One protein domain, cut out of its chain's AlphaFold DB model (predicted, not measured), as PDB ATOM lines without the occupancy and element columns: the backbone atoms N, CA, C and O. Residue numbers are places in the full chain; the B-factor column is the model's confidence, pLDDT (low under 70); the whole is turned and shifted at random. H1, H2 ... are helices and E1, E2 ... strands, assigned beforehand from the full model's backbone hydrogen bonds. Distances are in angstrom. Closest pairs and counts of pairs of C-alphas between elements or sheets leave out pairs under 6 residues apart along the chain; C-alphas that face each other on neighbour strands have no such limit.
ATOM      1  N   GLN A   9     106.964 138.897 128.132       53.41
ATOM      2  CA  GLN A   9     107.438 139.258 126.786       53.41
ATOM      3  C   GLN A   9     106.522 140.282 126.093       53.41
ATOM      4  O   GLN A   9     106.987 141.114 125.311       53.41
ATOM      5  N   CYS A  10     105.230 140.273 126.420       44.62
ATOM      6  CA  CYS A  10     104.258 141.264 125.957       44.62
ATOM      7  C   CYS A  10     104.466 142.616 126.666       44.62
ATOM      8  O   CYS A  10     104.429 143.663 126.027       44.62
ATOM      9  N   LEU A  11     104.800 142.606 127.963       49.31
ATOM     10  CA  LEU A  11     105.164 143.822 128.705       49.31
ATOM     11  C   LEU A  11     106.470 144.456 128.198       49.31
ATOM     12  O   LEU A  11     106.555 145.681 128.134       49.31
ATOM     13  N   LYS A  12     107.455 143.644 127.781       57.81
ATOM     14  CA  LYS A  12     108.674 144.135 127.114       57.81
ATOM     15  C   LYS A  12     108.364 144.853 125.803       57.81
ATOM     16  O   LYS A  12     108.765 145.997 125.625       57.81
ATOM     17  N   SER A  13     107.597 144.224 124.911       55.16
ATOM     18  CA  SER A  13     107.314 144.804 123.592       55.16
ATOM     19  C   SER A  13     106.391 146.029 123.644       55.16
ATOM     20  O   SER A  13     106.601 146.974 122.883       55.16
ATOM     21  N   LEU A  14     105.422 146.070 124.572       50.06
ATOM     22  CA  LEU A  14     104.598 147.264 124.805       50.06
ATOM     23  C   LEU A  14     105.367 148.401 125.495       50.06
ATOM     24  O   LEU A  14     105.110 149.564 125.194       50.06
ATOM     25  N   GLY A  15     106.307 148.085 126.392       58.09
ATOM     26  CA  GLY A  15     107.123 149.082 127.090       58.09
ATOM     27  C   GLY A  15     108.190 149.722 126.198       58.09
ATOM     28  O   GLY A  15     108.317 150.945 126.176       58.09
ATOM     29  N   GLU A  16     108.921 148.918 125.423       60.94
ATOM     30  CA  GLU A  16     110.055 149.383 124.605       60.94
ATOM     31  C   GLU A  16     109.623 150.242 123.406       60.94
ATOM     32  O   GLU A  16     110.268 151.236 123.070       60.94
ATOM     33  N   ALA A  17     108.518 149.890 122.739       61.19
ATOM     34  CA  ALA A  17     108.024 150.678 121.609       61.19
ATOM     35  C   ALA A  17     107.417 152.017 122.063       61.19
ATOM     36  O   ALA A  17     107.555 153.019 121.368       61.19
ATOM     37  N   ALA A  18     106.781 152.050 123.239       68.81
ATOM     38  CA  ALA A  18     106.136 153.251 123.762       68.81
ATOM     39  C   ALA A  18     107.122 154.236 124.415       68.81
ATOM     40  O   ALA A  18     106.883 155.443 124.385       68.81
ATOM     41  N   ALA A  19     108.228 153.751 124.992       76.12
ATOM     42  CA  ALA A  19     109.192 154.598 125.695       76.12
ATOM     43  C   ALA A  19     110.017 155.498 124.754       76.12
ATOM     44  O   ALA A  19     110.323 156.634 125.111       76.12
ATOM     45  N   LYS A  20     110.339 155.033 123.540       84.00
ATOM     46  CA  LYS A  20     111.243 155.740 122.608       84.00
ATOM     47  C   LYS A  20     110.730 157.096 122.122       84.00
ATOM     48  O   LYS A  20     111.521 157.985 121.810       84.00
ATOM     49  N   ASP A  21     109.412 157.271 122.087       89.94
ATOM     50  CA  ASP A  21     108.779 158.471 121.534       89.94
ATOM     51  C   ASP A  21     108.279 159.460 122.594       89.94
ATOM     52  O   ASP A  21     107.806 160.553 122.252       89.94
ATOM     53  N   VAL A  22     108.403 159.122 123.882       94.69
ATOM     54  CA  VAL A  22     108.009 160.016 124.978       94.69
ATOM     55  C   VAL A  22     109.186 160.831 125.509       94.69
ATOM     56  O   VAL A  22     110.341 160.403 125.477       94.69
ATOM     57  N   ASP A  23     108.894 162.032 126.011       96.38
ATOM     58  CA  ASP A  23     109.912 162.882 126.621       96.38
ATOM     59  C   ASP A  23     110.411 162.284 127.948       96.38
ATOM     60  O   ASP A  23     111.622 162.231 128.152       96.38
ATOM     61  N   PHE A  24     109.507 161.795 128.810       96.69
ATOM     62  CA  PHE A  24     109.868 161.266 130.133       96.69
ATOM     63  C   PHE A  24     109.150 159.975 130.530       96.69
ATOM     64  O   PHE A  24     107.997 159.724 130.177       96.69
ATOM     65  N   LEU A  25     109.809 159.216 131.397       94.88
ATOM     66  CA  LEU A  25     109.211 158.190 132.238       94.88
ATOM     67  C   LEU A  25     108.832 158.810 133.586       94.88
ATOM     68  O   LEU A  25     109.695 159.324 134.290       94.88
ATOM     69  N   ILE A  26     107.566 158.772 133.993       93.19
ATOM     70  CA  ILE A  26     107.189 159.256 135.328       93.19
ATOM     71  C   ILE A  26     107.391 158.130 136.335       93.19
ATOM     72  O   ILE A  26     106.764 157.071 136.231       93.19
ATOM     73  N   SER A  27     108.258 158.382 137.315       84.75
ATOM     74  CA  SER A  27     108.461 157.482 138.447       84.75
ATOM     75  C   SER A  27     107.595 157.899 139.625       84.75
ATOM     76  O   SER A  27     107.470 159.088 139.908       84.75
ATOM     77  N   ASN A  28     107.070 156.889 140.320       74.94
ATOM     78  CA  ASN A  28     106.445 156.959 141.635       74.94
ATOM     79  C   ASN A  28     105.338 158.017 141.794       74.94
ATOM     80  O   ASN A  28     105.582 159.211 141.945       74.94
ATOM     81  N   LEU A  29     104.100 157.539 141.852       80.81
ATOM     82  CA  LEU A  29     102.919 158.367 142.094       80.81
ATOM     83  C   LEU A  29     102.453 158.298 143.556       80.81
ATOM     84  O   LEU A  29     101.462 158.936 143.918       80.81
ATOM     85  N   ASP A  30     103.154 157.526 144.393       77.94
ATOM     86  CA  ASP A  30     102.741 157.258 145.764       77.94
ATOM     87  C   ASP A  30     102.763 158.545 146.592       77.94
ATOM     88  O   ASP A  30     103.747 159.285 146.635       77.94
ATOM     89  N   GLY A  31     101.652 158.806 147.280       74.06
ATOM     90  CA  GLY A  31     101.486 159.984 148.131       74.06
ATOM     91  C   GLY A  31     100.987 161.241 147.412       74.06
ATOM     92  O   GLY A  31     100.685 162.224 148.089       74.06
ATOM     93  N   ILE A  32     100.824 161.221 146.084       77.12
ATOM     94  CA  ILE A  32     100.157 162.307 145.355       77.12
ATOM     95  C   ILE A  32      98.652 162.027 145.336       77.12
ATOM     96  O   ILE A  32      98.201 161.009 144.817       77.12
ATOM     97  N   ALA A  33      97.850 162.941 145.887       77.44
ATOM     98  CA  ALA A  33      96.396 162.822 145.814       77.44
ATOM     99  C   ALA A  33      95.924 162.802 144.345       77.44
ATOM    100  O   ALA A  33      96.402 163.588 143.531       77.44
ATOM    101  N   GLU A  34      94.953 161.952 144.010       79.50
ATOM    102  CA  GLU A  34      94.518 161.699 142.623       79.50
ATOM    103  C   GLU A  34      94.129 162.975 141.848       79.50
ATOM    104  O   GLU A  34      94.498 163.154 140.683       79.50
ATOM    105  N   HIS A  35      93.438 163.907 142.514       70.88
ATOM    106  CA  HIS A  35      93.075 165.200 141.929       70.88
ATOM    107  C   HIS A  35      94.308 166.062 141.620       70.88
ATOM    108  O   HIS A  35      94.358 166.731 140.588       70.88
ATOM    109  N   HIS A  36      95.323 166.022 142.488       79.00
ATOM    110  CA  HIS A  36      96.572 166.744 142.288       79.00
ATOM    111  C   HIS A  36      97.363 166.112 141.141       79.00
ATOM    112  O   HIS A  36      97.786 166.824 140.236       79.00
ATOM    113  N   LEU A  37      97.472 164.782 141.105       86.56
ATOM    114  CA  LEU A  37      98.120 164.073 140.007       86.56
ATOM    115  C   LEU A  37      97.484 164.425 138.657       86.56
ATOM    116  O   LEU A  37      98.188 164.817 137.730       86.56
ATOM    117  N   SER A  38      96.155 164.353 138.558       85.56
ATOM    118  CA  SER A  38      95.423 164.691 137.330       85.56
ATOM    119  C   SER A  38      95.741 166.108 136.842       85.56
ATOM    120  O   SER A  38      95.948 166.326 135.648       85.56
ATOM    121  N   HIS A  39      95.849 167.060 137.772       86.69
ATOM    122  CA  HIS A  39      96.248 168.430 137.472       86.69
ATOM    123  C   HIS A  39      97.702 168.526 136.968       86.69
ATOM    124  O   HIS A  39      97.945 169.180 135.956       86.69
ATOM    125  N   LEU A  40      98.660 167.838 137.601       91.31
ATOM    126  CA  LEU A  40     100.063 167.818 137.151       91.31
ATOM    127  C   LEU A  40     100.199 167.240 135.738       91.31
ATOM    128  O   LEU A  40     100.861 167.820 134.877       91.31
ATOM    129  N   LEU A  41      99.523 166.121 135.473       92.50
ATOM    130  CA  LEU A  41      99.532 165.479 134.158       92.50
ATOM    131  C   LEU A  41      98.883 166.365 133.087       92.50
ATOM    132  O   LEU A  41      99.339 166.383 131.942       92.50
ATOM    133  N   HIS A  42      97.839 167.114 133.450       91.62
ATOM    134  CA  HIS A  42      97.236 168.113 132.574       91.62
ATOM    135  C   HIS A  42      98.239 169.228 132.238       91.62
ATOM    136  O   HIS A  42      98.436 169.527 131.062       91.62
ATOM    137  N   GLN A  43      98.944 169.781 133.229       91.38
ATOM    138  CA  GLN A  43      99.962 170.812 132.993       91.38
ATOM    139  C   GLN A  43     101.070 170.332 132.046       91.38
ATOM    140  O   GLN A  43     101.391 171.023 131.083       91.38
ATOM    141  N   LEU A  44     101.588 169.116 132.239       93.94
ATOM    142  CA  LEU A  44     102.599 168.544 131.342       93.94
ATOM    143  C   LEU A  44     102.109 168.453 129.885       93.94
ATOM    144  O   LEU A  44     102.850 168.793 128.964       93.94
ATOM    145  N   LYS A  45     100.848 168.061 129.660       94.25
ATOM    146  CA  LYS A  45     100.266 167.957 128.309       94.25
ATOM    147  C   LYS A  45      99.995 169.313 127.658       94.25
ATOM    148  O   LYS A  45     100.132 169.432 126.442       94.25
ATOM    149  N   HIS A  46      99.604 170.318 128.437       92.56
ATOM    150  CA  HIS A  46      99.180 171.622 127.913       92.56
ATOM    151  C   HIS A  46     100.287 172.677 127.870       92.56
ATOM    152  O   HIS A  46     100.128 173.691 127.194       92.56
ATOM    153  N   GLY A  47     101.413 172.416 128.524       93.62
ATOM    154  CA  GLY A  47     102.608 173.227 128.407       93.62
ATOM    155  C   GLY A  47     103.265 173.474 129.754       93.62
ATOM    156  O   GLY A  47     102.620 173.847 130.733       93.62
ATOM    157  N   ILE A  48     104.575 173.285 129.779       96.06
ATOM    158  CA  ILE A  48     105.422 173.516 130.936       96.06
ATOM    159  C   ILE A  48     106.746 174.134 130.488       96.06
ATOM    160  O   ILE A  48     107.179 173.942 129.348       96.06
ATOM    161  N   GLN A  49     107.399 174.888 131.371       96.50
ATOM    162  CA  GLN A  49     108.741 175.386 131.101       96.50
ATOM    163  C   GLN A  49     109.757 174.238 131.204       96.50
ATOM    164  O   GLN A  49     109.892 173.604 132.247       96.50
ATOM    165  N   PHE A  50     110.472 173.963 130.117       96.69
ATOM    166  CA  PHE A  50     111.518 172.949 130.046       96.69
ATOM    167  C   PHE A  50     112.618 173.403 129.076       96.69
ATOM    168  O   PHE A  50     112.336 173.834 127.953       96.69
ATOM    169  N   GLY A  51     113.876 173.375 129.526       93.25
ATOM    170  CA  GLY A  51     115.021 173.841 128.730       93.25
ATOM    171  C   GLY A  51     114.907 175.306 128.289       93.25
ATOM    172  O   GLY A  51     115.275 175.647 127.170       93.25
ATOM    173  N   GLY A  52     114.309 176.164 129.125       92.94
ATOM    174  CA  GLY A  52     114.076 177.579 128.808       92.94
ATOM    175  C   GLY A  52     112.927 177.850 127.830       92.94
ATOM    176  O   GLY A  52     112.685 179.004 127.488       92.94
ATOM    177  N   THR A  53     112.189 176.821 127.406       95.94
ATOM    178  CA  THR A  53     111.064 176.946 126.466       95.94
ATOM    179  C   THR A  53     109.767 176.461 127.095       95.94
ATOM    180  O   THR A  53     109.772 175.503 127.861       95.94
ATOM    181  N   PHE A  54     108.646 177.108 126.778       96.19
ATOM    182  CA  PHE A  54     107.325 176.622 127.168       96.19
ATOM    183  C   PHE A  54     106.812 175.654 126.099       96.19
ATOM    184  O   PHE A  54     106.618 176.051 124.949       96.19
ATOM    185  N   ARG A  55     106.629 174.381 126.454       96.88
ATOM    186  CA  ARG A  55     106.222 173.322 125.518       96.88
ATOM    187  C   ARG A  55     105.428 172.234 126.220       96.88
ATOM    188  O   ARG A  55     105.609 171.998 127.411       96.88
ATOM    189  N   SER A  56     104.581 171.544 125.470       96.19
ATOM    190  CA  SER A  56     104.000 170.281 125.920       96.19
ATOM    191  C   SER A  56     105.090 169.222 126.080       96.19
ATOM    192  O   SER A  56     106.085 169.215 125.350       96.19
ATOM    193  N   VAL A  57     104.877 168.325 127.033       96.19
ATOM    194  CA  VAL A  57     105.779 167.232 127.376       96.19
ATOM    195  C   VAL A  57     104.997 165.923 127.324       96.19
ATOM    196  O   VAL A  57     103.958 165.782 127.973       96.19
ATOM    197  N   SER A  58     105.482 164.962 126.539       95.94
ATOM    198  CA  SER A  58     104.915 163.610 126.497       95.94
ATOM    199  C   SER A  58     105.525 162.732 127.589       95.94
ATOM    200  O   SER A  58     106.688 162.881 127.955       95.94
ATOM    201  N   PHE A  59     104.752 161.801 128.141       94.94
ATOM    202  CA  PHE A  59     105.246 160.948 129.216       94.94
ATOM    203  C   PHE A  59     104.593 159.573 129.215       94.94
ATOM    204  O   PHE A  59     103.474 159.400 128.726       94.94
ATOM    205  N   TYR A  60     105.286 158.618 129.825       93.44
ATOM    206  CA  TYR A  60     104.782 157.283 130.115       93.44
ATOM    207  C   TYR A  60     104.721 157.066 131.632       93.44
ATOM    208  O   TYR A  60     105.668 157.392 132.348       93.44
ATOM    209  N   LEU A  61     103.604 156.533 132.134       90.12
ATOM    210  CA  LEU A  61     103.465 156.157 133.542       90.12
ATOM    211  C   LEU A  61     103.966 154.724 133.712       90.12
ATOM    212  O   LEU A  61     103.351 153.788 133.198       90.12
ATOM    213  N   PHE A  62     105.065 154.540 134.442       85.12
ATOM    214  CA  PHE A  62     105.552 153.196 134.725       85.12
ATOM    215  C   PHE A  62     104.681 152.541 135.803       85.12
ATOM    216  O   PHE A  62     104.801 152.851 136.988       85.12
ATOM    217  N   SER A  63     103.800 151.629 135.397       74.69
ATOM    218  CA  SER A  63     103.094 150.762 136.339       74.69
ATOM    219  C   SER A  63     104.007 149.592 136.688       74.69
ATOM    220  O   SER A  63     104.272 148.735 135.843       74.69
ATOM    221  N   ALA A  64     104.542 149.573 137.911       64.12
ATOM    222  CA  ALA A  64     105.308 148.426 138.376       64.12
ATOM    223  C   ALA A  64     104.411 147.180 138.368       64.12
ATOM    224  O   ALA A  64     103.263 147.227 138.813       64.12
ATOM    225  N   VAL A  65     104.941 146.053 137.888       59.25
ATOM    226  CA  VAL A  65     104.256 144.767 138.040       59.25
ATOM    227  C   VAL A  65     104.139 144.502 139.545       59.25
ATOM    228  O   VAL A  65     105.166 144.500 140.230       59.25
ATOM    229  N   PRO A  66     102.926 144.323 140.099       57.12
ATOM    230  CA  PRO A  66     102.769 144.104 141.527       57.12
ATOM    231  C   PRO A  66     103.567 142.866 141.939       57.12
ATOM    232  O   PRO A  66     103.433 141.800 141.336       57.12
ATOM    233  N   ALA A  67     104.377 143.004 142.991       53.31
ATOM    234  CA  ALA A  67     105.309 141.980 143.473       53.31
ATOM    235  C   ALA A  67     104.649 140.629 143.841       53.31
ATOM    236  O   ALA A  67     105.348 139.653 144.091       53.31
ATOM    237  N   ASP A  88     115.048 142.034 140.480       71.94
ATOM    238  CA  ASP A  88     116.054 142.392 139.467       71.94
ATOM    239  C   ASP A  88     115.437 142.650 138.075       71.94
ATOM    240  O   ASP A  88     115.847 143.558 137.359       71.94
ATOM    241  N   VAL A  89     114.392 141.905 137.690       81.94
ATOM    242  CA  VAL A  89     113.782 142.042 136.350       81.94
ATOM    243  C   VAL A  89     112.993 143.344 136.214       81.94
ATOM    244  O   VAL A  89     113.081 144.008 135.184       81.94
ATOM    245  N   GLY A  90     112.230 143.722 137.244       82.50
ATOM    246  CA  GLY A  90     111.455 144.965 137.232       82.50
ATOM    247  C   GLY A  90     112.355 146.197 137.167       82.50
ATOM    248  O   GLY A  90     112.086 147.114 136.393       82.50
ATOM    249  N   ASP A  91     113.457 146.180 137.917       83.81
ATOM    250  CA  ASP A  91     114.433 147.268 137.928       83.81
ATOM    251  C   ASP A  91     115.199 147.364 136.599       83.81
ATOM    252  O   ASP A  91     115.405 148.467 136.088       83.81
ATOM    253  N   LEU A  92     115.546 146.227 135.977       85.31
ATOM    254  CA  LEU A  92     116.143 146.195 134.636       85.31
ATOM    255  C   LEU A  92     115.211 146.791 133.574       85.31
ATOM    256  O   LEU A  92     115.651 147.634 132.796       85.31
ATOM    257  N   LEU A  93     113.929 146.407 133.574       86.88
ATOM    258  CA  LEU A  93     112.933 146.956 132.647       86.88
ATOM    259  C   LEU A  93     112.714 148.453 132.865       86.88
ATOM    260  O   LEU A  93     112.592 149.210 131.907       86.88
ATOM    261  N   PHE A  94     112.674 148.886 134.125       88.12
ATOM    262  CA  PHE A  94     112.548 150.295 134.466       88.12
ATOM    263  C   PHE A  94     113.738 151.107 133.953       88.12
ATOM    264  O   PHE A  94     113.555 152.163 133.349       88.12
ATOM    265  N   LYS A  95     114.956 150.597 134.158       90.38
ATOM    266  CA  LYS A  95     116.178 151.222 133.658       90.38
ATOM    267  C   LYS A  95     116.179 151.326 132.142       90.38
ATOM    268  O   LYS A  95     116.434 152.403 131.617       90.38
ATOM    269  N   GLU A  96     115.875 150.233 131.458       90.56
ATOM    270  CA  GLU A  96     115.827 150.205 130.001       90.56
ATOM    271  C   GLU A  96     114.766 151.176 129.460       90.56
ATOM    272  O   GLU A  96     115.060 151.967 128.568       90.56
ATOM    273  N   ALA A  97     113.571 151.208 130.058       90.38
ATOM    274  CA  ALA A  97     112.533 152.169 129.693       90.38
ATOM    275  C   ALA A  97     112.991 153.620 129.906       90.38
ATOM    276  O   ALA A  97     112.799 154.456 129.025       90.38
ATOM    277  N   ALA A  98     113.630 153.925 131.041       92.19
ATOM    278  CA  ALA A  98     114.159 155.257 131.321       92.19
ATOM    279  C   ALA A  98     115.215 155.676 130.287       92.19
ATOM    280  O   ALA A  98     115.149 156.788 129.766       92.19
ATOM    281  N   GLU A  99     116.148 154.785 129.946       92.44
ATOM    282  CA  GLU A  99     117.201 155.037 128.952       92.44
ATOM    283  C   GLU A  99     116.672 155.184 127.520       92.44
ATOM    284  O   GLU A  99     117.345 155.790 126.686       92.44
ATOM    285  N   GLN A 100     115.486 154.646 127.230       93.38
ATOM    286  CA  GLN A 100     114.845 154.772 125.923       93.38
ATOM    287  C   GLN A 100     114.044 156.067 125.757       93.38
ATOM    288  O   GLN A 100     113.857 156.504 124.624       93.38
ATOM    289  N   THR A 101     113.589 156.698 126.843       94.31
ATOM    290  CA  THR A 101     112.935 158.016 126.755       94.31
ATOM    291  C   THR A 101     113.916 159.114 126.340       94.31
ATOM    292  O   THR A 101     115.129 158.983 126.507       94.31
ATOM    293  N   ARG A 102     113.406 160.237 125.818       95.31
ATOM    294  CA  ARG A 102     114.276 161.320 125.315       95.31
ATOM    295  C   ARG A 102     115.092 162.006 126.408       95.31
ATOM    296  O   ARG A 102     116.212 162.426 126.134       95.31
ATOM    297  N   HIS A 103     114.527 162.151 127.608       96.00
ATOM    298  CA  HIS A 103     115.149 162.890 128.716       96.00
ATOM    299  C   HIS A 103     115.313 162.058 129.991       96.00
ATOM    300  O   HIS A 103     115.937 162.523 130.939       96.00
ATOM    301  N   GLY A 104     114.790 160.834 130.040       95.25
ATOM    302  CA  GLY A 104     114.887 159.960 131.204       95.25
ATOM    303  C   GLY A 104     113.654 160.012 132.106       95.25
ATOM    304  O   GLY A 104     112.511 159.971 131.656       95.25
ATOM    305  N   ILE A 105     113.879 160.067 133.413       95.81
ATOM    306  CA  ILE A 105     112.835 160.031 134.436       95.81
ATOM    307  C   ILE A 105     112.406 161.444 134.820       95.81
ATOM    308  O   ILE A 105     113.244 162.317 135.029       95.81
ATOM    309  N   LEU A 106     111.102 161.639 135.017       96.06
ATOM    310  CA  LEU A 106     110.530 162.812 135.665       96.06
ATOM    311  C   LEU A 106     109.936 162.449 137.032       96.06
ATOM    312  O   LEU A 106     108.999 161.656 137.132       96.06
ATOM    313  N   ILE A 107     110.449 163.086 138.082       94.56
ATOM    314  CA  ILE A 107     109.908 163.031 139.442       94.56
ATOM    315  C   ILE A 107     108.923 164.190 139.604       94.56
ATOM    316  O   ILE A 107     109.313 165.359 139.566       94.56
ATOM    317  N   LEU A 108     107.639 163.875 139.796       92.69
ATOM    318  CA  LEU A 108     106.587 164.892 139.917       92.69
ATOM    319  C   LEU A 108     106.605 165.630 141.259       92.69
ATOM    320  O   LEU A 108     106.173 166.778 141.334       92.69
ATOM    321  N   GLN A 109     107.089 164.978 142.314       89.50
ATOM    322  CA  GLN A 109     107.181 165.569 143.642       89.50
ATOM    323  C   GLN A 109     108.405 165.028 144.377       89.50
ATOM    324  O   GLN A 109     108.447 163.870 144.791       89.50
ATOM    325  N   LEU A 110     109.410 165.880 144.566       89.25
ATOM    326  CA  LEU A 110     110.575 165.538 145.368       89.25
ATOM    327  C   LEU A 110     110.258 165.856 146.836       89.25
ATOM    328  O   LEU A 110     109.941 166.986 147.183       89.25
ATOM    329  N   THR A 111     110.316 164.865 147.720       84.69
ATOM    330  CA  THR A 111     110.116 165.062 149.166       84.69
ATOM    331  C   THR A 111     111.246 164.405 149.948       84.69
ATOM    332  O   THR A 111     111.945 163.530 149.437       84.69
ATOM    333  N   ILE A 112     111.419 164.784 151.217       79.50
ATOM    334  CA  ILE A 112     112.363 164.091 152.111       79.50
ATOM    335  C   ILE A 112     111.980 162.608 152.245       79.50
ATOM    336  O   ILE A 112     112.855 161.746 152.234       79.50
ATOM    337  N   GLY A 113     110.677 162.307 152.308       78.38
ATOM    338  CA  GLY A 113     110.179 160.931 152.334       78.38
ATOM    339  C   GLY A 113     110.537 160.158 151.064       78.38
ATOM    340  O   GLY A 113     110.999 159.023 151.151       78.38
ATOM    341  N   TYR A 114     110.415 160.792 149.895       86.06
ATOM    342  CA  TYR A 114     110.831 160.197 148.627       86.06
ATOM    343  C   TYR A 114     112.323 159.846 148.644       86.06
ATOM    344  O   TYR A 114     112.657 158.716 148.303       86.06
ATOM    345  N   LEU A 115     113.207 160.739 149.110       85.88
ATOM    346  CA  LEU A 115     114.656 160.475 149.170       85.88
ATOM    347  C   LEU A 115     115.032 159.261 150.041       85.88
ATOM    348  O   LEU A 115     116.081 158.658 149.831       85.88
ATOM    349  N   GLY A 116     114.186 158.893 151.008       80.75
ATOM    350  CA  GLY A 116     114.344 157.685 151.825       80.75
ATOM    351  C   GLY A 116     113.607 156.448 151.296       80.75
ATOM    352  O   GLY A 116     113.658 155.397 151.931       80.75
ATOM    353  N   SER A 117     112.887 156.558 150.178       84.06
ATOM    354  CA  SER A 117     112.027 155.495 149.649       84.06
ATOM    355  C   SER A 117     112.772 154.515 148.734       84.06
ATOM    356  O   SER A 117     113.799 154.844 148.134       84.06
ATOM    357  N   GLN A 118     112.202 153.318 148.549       84.25
ATOM    358  CA  GLN A 118     112.685 152.355 147.549       84.25
ATOM    359  C   GLN A 118     112.622 152.915 146.121       84.25
ATOM    360  O   GLN A 118     113.492 152.604 145.312       84.25
ATOM    361  N   ALA A 119     111.648 153.781 145.823       85.31
ATOM    362  CA  ALA A 119     111.563 154.445 144.528       85.31
ATOM    363  C   ALA A 119     112.796 155.319 144.261       85.31
ATOM    364  O   ALA A 119     113.393 155.201 143.202       85.31
ATOM    365  N   CYS A 120     113.253 156.111 145.237       88.19
ATOM    366  CA  CYS A 120     114.493 156.879 145.085       88.19
ATOM    367  C   CYS A 120     115.719 155.968 144.929       88.19
ATOM    368  O   CYS A 120     116.609 156.265 144.133       88.19
ATOM    369  N   ALA A 121     115.783 154.849 145.658       86.00
ATOM    370  CA  ALA A 121     116.874 153.889 145.499       86.00
ATOM    371  C   ALA A 121     116.918 153.300 144.078       86.00
ATOM    372  O   ALA A 121     118.000 153.161 143.511       86.00
ATOM    373  N   ARG A 122     115.758 153.018 143.478       83.94
ATOM    374  CA  ARG A 122     115.646 152.599 142.076       83.94
ATOM    375  C   ARG A 122     116.038 153.733 141.121       83.94
ATOM    376  O   ARG A 122     116.936 153.561 140.302       83.94
ATOM    377  N   ASP A 123     115.432 154.906 141.275       85.69
ATOM    378  CA  ASP A 123     115.586 156.032 140.348       85.69
ATOM    379  C   ASP A 123     117.021 156.589 140.333       85.69
ATOM    380  O   ASP A 123     117.550 156.902 139.271       85.69
ATOM    381  N   PHE A 124     117.695 156.659 141.487       84.31
ATOM    382  CA  PHE A 124     119.066 157.180 141.594       84.31
ATOM    383  C   PHE A 124     120.127 156.083 141.698       84.31
ATOM    384  O   PHE A 124     121.188 156.169 141.076       84.31
ATOM    385  N   GLY A 125     119.873 155.057 142.511       77.25
ATOM    386  CA  GLY A 125     120.856 154.021 142.828       77.25
ATOM    387  C   GLY A 125     121.013 152.974 141.729       77.25
ATOM    388  O   GLY A 125     122.138 152.528 141.477       77.25
ATOM    389  N   PHE A 126     119.919 152.602 141.056       75.38
ATOM    390  CA  PHE A 126     119.947 151.593 139.996       75.38
ATOM    391  C   PHE A 126     120.311 152.186 138.632       75.38
ATOM    392  O   PHE A 126     121.134 151.610 137.913       75.38
ATOM    393  N   LEU A 127     119.780 153.370 138.293       75.50
ATOM    394  CA  LEU A 127     120.158 154.045 137.048       75.50
ATOM    395  C   LEU A 127     121.651 154.382 137.004       75.50
ATOM    396  O   LEU A 127     122.277 154.192 135.964       75.50
ATOM    397  N   ARG A 128     122.223 154.879 138.114       84.06
ATOM    398  CA  ARG A 128     123.599 155.425 138.185       84.06
ATOM    399  C   ARG A 128     123.901 156.477 137.104       84.06
ATOM    400  O   ARG A 128     125.056 156.660 136.727       84.06
ATOM    401  N   ARG A 129     122.857 157.153 136.620       89.50
ATOM    402  CA  ARG A 129     122.883 158.145 135.540       89.50
ATOM    403  C   ARG A 129     122.054 159.363 135.947       89.50
ATOM    404  O   ARG A 129     120.910 159.499 135.512       89.50
ATOM    405  N   PRO A 130     122.568 160.204 136.861       89.19
ATOM    406  CA  PRO A 130     121.835 161.364 137.363       89.19
ATOM    407  C   PRO A 130     121.420 162.342 136.255       89.19
ATOM    408  O   PRO A 130     120.454 163.074 136.431       89.19
ATOM    409  N   GLU A 131     122.101 162.337 135.107       93.75
ATOM    410  CA  GLU A 131     121.750 163.134 133.929       93.75
ATOM    411  C   GLU A 131     120.393 162.767 133.309       93.75
ATOM    412  O   GLU A 131     119.809 163.581 132.600       93.75
ATOM    413  N   LEU A 132     119.871 161.570 133.594       95.12
ATOM    414  CA  LEU A 132     118.537 161.141 133.169       95.12
ATOM    415  C   LEU A 132     117.443 161.562 134.152       95.12
ATOM    416  O   LEU A 132     116.269 161.332 133.888       95.12
ATOM    417  N   VAL A 133     117.784 162.134 135.305       95.50
ATOM    418  CA  VAL A 133     116.791 162.465 136.328       95.50
ATOM    419  C   VAL A 133     116.381 163.923 136.208       95.50
ATOM    420  O   VAL A 133     117.209 164.833 136.240       95.50
ATOM    421  N   HIS A 134     115.076 164.141 136.120       96.81
ATOM    422  CA  HIS A 134     114.452 165.451 136.076       96.81
ATOM    423  C   HIS A 134     113.412 165.577 137.181       96.81
ATOM    424  O   HIS A 134     112.823 164.593 137.632       96.81
ATOM    425  N   VAL A 135     113.183 166.807 137.627       95.81
ATOM    426  CA  VAL A 135     112.260 167.099 138.723       95.81
ATOM    427  C   VAL A 135     111.309 168.208 138.308       95.81
ATOM    428  O   VAL A 135     111.727 169.230 137.760       95.81
ATOM    429  N   LEU A 136     110.023 168.009 138.586       95.19
ATOM    430  CA  LEU A 136     109.014 169.048 138.469       95.19
ATOM    431  C   LEU A 136     109.128 170.009 139.657       95.19
ATOM    432  O   LEU A 136     109.041 169.605 140.818       95.19
ATOM    433  N   VAL A 137     109.313 171.294 139.374       93.75
ATOM    434  CA  VAL A 137     109.488 172.343 140.382       93.75
ATOM    435  C   VAL A 137     108.513 173.479 140.121       93.75
ATOM    436  O   VAL A 137     108.365 173.937 138.995       93.75
ATOM    437  N   PHE A 138     107.886 173.986 141.178       88.94
ATOM    438  CA  PHE A 138     107.010 175.154 141.110       88.94
ATOM    439  C   PHE A 138     107.793 176.414 141.481       88.94
ATOM    440  O   PHE A 138     108.214 176.576 142.632       88.94
ATOM    441  N   GLY A 139     108.034 177.281 140.496       82.25
ATOM    442  CA  GLY A 139     108.713 178.566 140.657       82.25
ATOM    443  C   GLY A 139     107.774 179.763 140.494       82.25
ATOM    444  O   GLY A 139     106.569 179.611 140.300       82.25
ATOM    445  N   ASP A 140     108.348 180.965 140.546       81.19
ATOM    446  CA  ASP A 140     107.608 182.232 140.422       81.19
ATOM    447  C   ASP A 140     106.978 182.406 139.028       81.19
ATOM    448  O   ASP A 140     105.928 183.027 138.888       81.19
ATOM    449  N   ASN A 141     107.570 181.776 138.009       85.38
ATOM    450  CA  ASN A 141     107.075 181.763 136.630       85.38
ATOM    451  C   ASN A 141     106.171 180.554 136.323       85.38
ATOM    452  O   ASN A 141     105.889 180.271 135.161       85.38
ATOM    453  N   GLY A 142     105.724 179.828 137.354       88.56
ATOM    454  CA  GLY A 142     104.910 178.622 137.213       88.56
ATOM    455  C   GLY A 142     105.712 177.315 137.304       88.56
ATOM    456  O   GLY A 142     106.852 177.307 137.786       88.56
ATOM    457  N   PRO A 143     105.093 176.180 136.929       92.00
ATOM    458  CA  PRO A 143     105.754 174.883 136.938       92.00
ATOM    459  C   PRO A 143     106.843 174.817 135.863       92.00
ATOM    460  O   PRO A 143     106.662 175.276 134.735       92.00
ATOM    461  N   GLN A 144     107.964 174.199 136.214       96.38
ATOM    462  CA  GLN A 144     109.074 173.945 135.308       96.38
ATOM    463  C   GLN A 144     109.701 172.579 135.579       96.38
ATOM    464  O   GLN A 144     109.752 172.125 136.721       96.38
ATOM    465  N   VAL A 145     110.196 171.934 134.529       97.12
ATOM    466  CA  VAL A 145     111.014 170.726 134.629       97.12
ATOM    467  C   VAL A 145     112.477 171.143 134.605       97.12
ATOM    468  O   VAL A 145     112.912 171.806 133.663       97.12
ATOM    469  N   VAL A 146     113.229 170.739 135.624       96.88
ATOM    470  CA  VAL A 146     114.671 171.003 135.729       96.88
ATOM    471  C   VAL A 146     115.440 169.692 135.760       96.88
ATOM    472  O   VAL A 146     114.955 168.690 136.295       96.88
ATOM    473  N   SER A 147     116.644 169.694 135.191       97.00
ATOM    474  CA  SER A 147     117.550 168.548 135.312       97.00
ATOM    475  C   SER A 147     118.046 168.406 136.751       97.00
ATOM    476  O   SER A 147     118.107 169.381 137.506       97.00
ATOM    477  N   TRP A 148     118.454 167.201 137.142       95.12
ATOM    478  CA  TRP A 148     119.057 166.976 138.453       95.12
ATOM    479  C   TRP A 148     120.313 167.827 138.678       95.12
ATOM    480  O   TRP A 148     120.525 168.339 139.776       95.12
ATOM    481  N   GLN A 149     121.129 168.026 137.640       95.25
ATOM    482  CA  GLN A 149     122.318 168.872 137.726       95.25
ATOM    483  C   GLN A 149     121.953 170.340 137.987       95.25
ATOM    484  O   GLN A 149     122.457 170.928 138.943       95.25
ATOM    485  N   GLU A 150     121.029 170.905 137.206       95.12
ATOM    486  CA  GLU A 150     120.524 172.271 137.408       95.12
ATOM    487  C   GLU A 150     119.939 172.442 138.815       95.12
ATOM    488  O   GLU A 150     120.165 173.457 139.484       95.12
ATOM    489  N   LEU A 151     119.221 171.418 139.287       94.56
ATOM    490  CA  LEU A 151     118.666 171.386 140.626       94.56
ATOM    491  C   LEU A 151     119.767 171.512 141.689       94.56
ATOM    492  O   LEU A 151     119.641 172.345 142.584       94.56
ATOM    493  N   LEU A 152     120.846 170.731 141.588       91.62
ATOM    494  CA  LEU A 152     121.967 170.759 142.535       91.62
ATOM    495  C   LEU A 152     122.786 172.057 142.470       91.62
ATOM    496  O   LEU A 152     123.235 172.549 143.507       91.62
ATOM    497  N   GLU A 153     122.962 172.624 141.279       94.00
ATOM    498  CA  GLU A 153     123.694 173.879 141.063       94.00
ATOM    499  C   GLU A 153     122.910 175.109 141.544       94.00
ATOM    500  O   GLU A 153     123.497 176.157 141.826       94.00
ATOM    501  N   SER A 154     121.591 174.973 141.714       92.25
ATOM    502  CA  SER A 154     120.695 176.050 142.127       92.25
ATOM    503  C   SER A 154     120.050 175.775 143.493       92.25
ATOM    504  O   SER A 154     118.903 175.323 143.555       92.25
ATOM    505  N   PRO A 155     120.688 176.155 144.624       85.12
ATOM    506  CA  PRO A 155     120.150 175.930 145.970       85.12
ATOM    507  C   PRO A 155     118.724 176.455 146.185       85.12
ATOM    508  O   PRO A 155     117.980 175.915 147.003       85.12
ATOM    509  N   GLY A 156     118.338 177.522 145.477       83.88
ATOM    510  CA  GLY A 156     116.971 178.036 145.481       83.88
ATOM    511  C   GLY A 156     115.980 177.052 144.859       83.88
ATOM    512  O   GLY A 156     114.976 176.732 145.486       83.88
ATOM    513  N   ILE A 157     116.282 176.526 143.669       89.69
ATOM    514  CA  ILE A 157     115.442 175.543 142.970       89.69
ATOM    515  C   ILE A 157     115.413 174.220 143.745       89.69
ATOM    516  O   ILE A 157     114.325 173.697 143.961       89.69
ATOM    517  N   PHE A 158     116.554 173.732 144.252       87.94
ATOM    518  CA  PHE A 158     116.623 172.516 145.078       87.94
ATOM    519  C   PHE A 158     115.685 172.569 146.280       87.94
ATOM    520  O   PHE A 158     114.912 171.644 146.528       87.94
ATOM    521  N   ARG A 159     115.714 173.690 147.017       80.88
ATOM    522  CA  ARG A 159     114.775 173.906 148.118       80.88
ATOM    523  C   ARG A 159     113.348 173.855 147.592       80.88
ATOM    524  O   ARG A 159     112.552 173.087 148.113       80.88
ATOM    525  N   ARG A 160     113.037 174.584 146.517       82.38
ATOM    526  CA  ARG A 160     111.690 174.572 145.933       82.38
ATOM    527  C   ARG A 160     111.182 173.180 145.574       82.38
ATOM    528  O   ARG A 160     110.054 172.846 145.924       82.38
ATOM    529  N   ALA A 161     112.026 172.378 144.944       86.25
ATOM    530  CA  ALA A 161     111.700 171.026 144.519       86.25
ATOM    531  C   ALA A 161     111.332 170.109 145.681       86.25
ATOM    532  O   ALA A 161     110.361 169.374 145.569       86.25
ATOM    533  N   LEU A 162     112.055 170.189 146.805       81.94
ATOM    534  CA  LEU A 162     111.838 169.332 147.976       81.94
ATOM    535  C   LEU A 162     110.516 169.586 148.729       81.94
ATOM    536  O   LEU A 162     110.351 169.126 149.859       81.94
ATOM    537  N   GLY A 163     109.633 170.428 148.185       64.81
ATOM    538  CA  GLY A 163     108.581 171.072 148.967       64.81
ATOM    539  C   GLY A 163     109.146 172.019 150.033       64.81
ATOM    540  O   GLY A 163     108.386 172.613 150.782       64.81
TER     541      GLY A 163
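This is residues 9 to 67 and 88 to 163 of the 300 residues of the protein "USP20 protein" of Symbiodinium sp. CCMP2592 (UniProt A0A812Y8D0). One strongly twisted sheet of seven short strands, curled like part of a barrel, makes the core, and helices H3, H5, H6 and H7 pack round it while H2 lies beside its strands on the side away from H6. H1 lies side by side with H3 at one end of the longest axis, and the tip of the hairpin E6 and E7 makes the other end. The printed part has 135 residues with seven named helices and seven named strands, in the order H1 E1 H2 E2 E3 E4 H3 E5 H4 H5 E6 E7 H6 H7. The sheet runs E3 E2 E7 E6 E5 E1 E4 and is mixed; the class is mixed, helices and strands. The whole is compact, with a radius of gyration of the C-alphas of 14.3 A and spans of 45 by 31 by 29 A.

H1, residues 9 to 19, only grazes the sheet, with its residues 15 to 19. E1 is residues 24 to 27. H2, residues 34 to 46, is on the sheet at a height over the sheet of 9.7 A and lies over none of its strands. E2, residues 48 to 50, and E3, residues 53 to 55, form a hairpin, with N 50 and O 53 at 2.8 A. E4, residues 59 to 61, is parallel to E1, with N 26 and O 60 at 2.9 A; E3 and E4 are the edge strands. H3, residues 88 to 100, touches H1 at a shallow tilt of 28 degrees, the same way; their closest C-alphas, of Ala 19 and Gln 100, are 5.7 A apart. H3 lies over E1 and runs along the strands, at 10 degrees to E1 on the local plane. E5, residues 105 to 107, is parallel to E1, with N 106 and O 25 at 2.8 A. H4, residues 112 to 115, is not on the sheet. H5, residues 118 to 126, only just touches H3, which meets it with residues 91 to 95 alone: 3 pairs of C-alphas lie within 8 A, the closest those of Asp 91 and Arg 122 at 6.9 A. E6, residues 133 to 139, is parallel to E5, with N 134 and O 105 at 2.8 A; E5, H4, H5 and E6 make a strand-helix-strand unit, two parallel neighbour strands with helices between, and its crossover is right-handed. E7, residues 142 to 147, forms a hairpin with E6, with N 137 and O 144 at 2.8 A, and is parallel to E2, with N 145 and O 49 at 2.8 A. H6, residues 148 to 153, and H7, residues 155 to 163, touch only at the corner, with the closest C-alphas, of Leu 151 and Phe 158, 5.0 A apart. H7 lies over E6 and runs across the strands, at 86 degrees on the local plane. H3, H5 and H6 on one face of the sheet give two layers, helices on one face of a sheet. Every O i to N i+4 pair is within hydrogen-bond range in H2, H3, H5 and H6, against 6 of 7 in H1 and 4 of 5 in H7; H4 is too short for such a pair.

H1 begins at C-alpha 9, at (107.438, 139.258, 126.786), and is 15.5 A from first to last C-alpha. H2 measures 18.3 A and H3 18.4 A. E6, the longest strand, measures 18.5 A from C-alpha 133 at (116.791, 162.465, 136.328), and E7 16.3 A. H7 measures 12.9 A and ends at C-alpha 163, at (108.581, 171.072, 148.967).

The two C-alphas farthest apart, of Gln 9 and Asp 140, are 45.1 A apart. Residues 68 to 87 are not printed, and C-alphas 67 and 88 are 11.5 A apart across the cut. Of the links that are printed whole, none is long. The mean pLDDT of the printed part is 85.2, and residues 9 to 18, 64 to 67 and 163 are under 70.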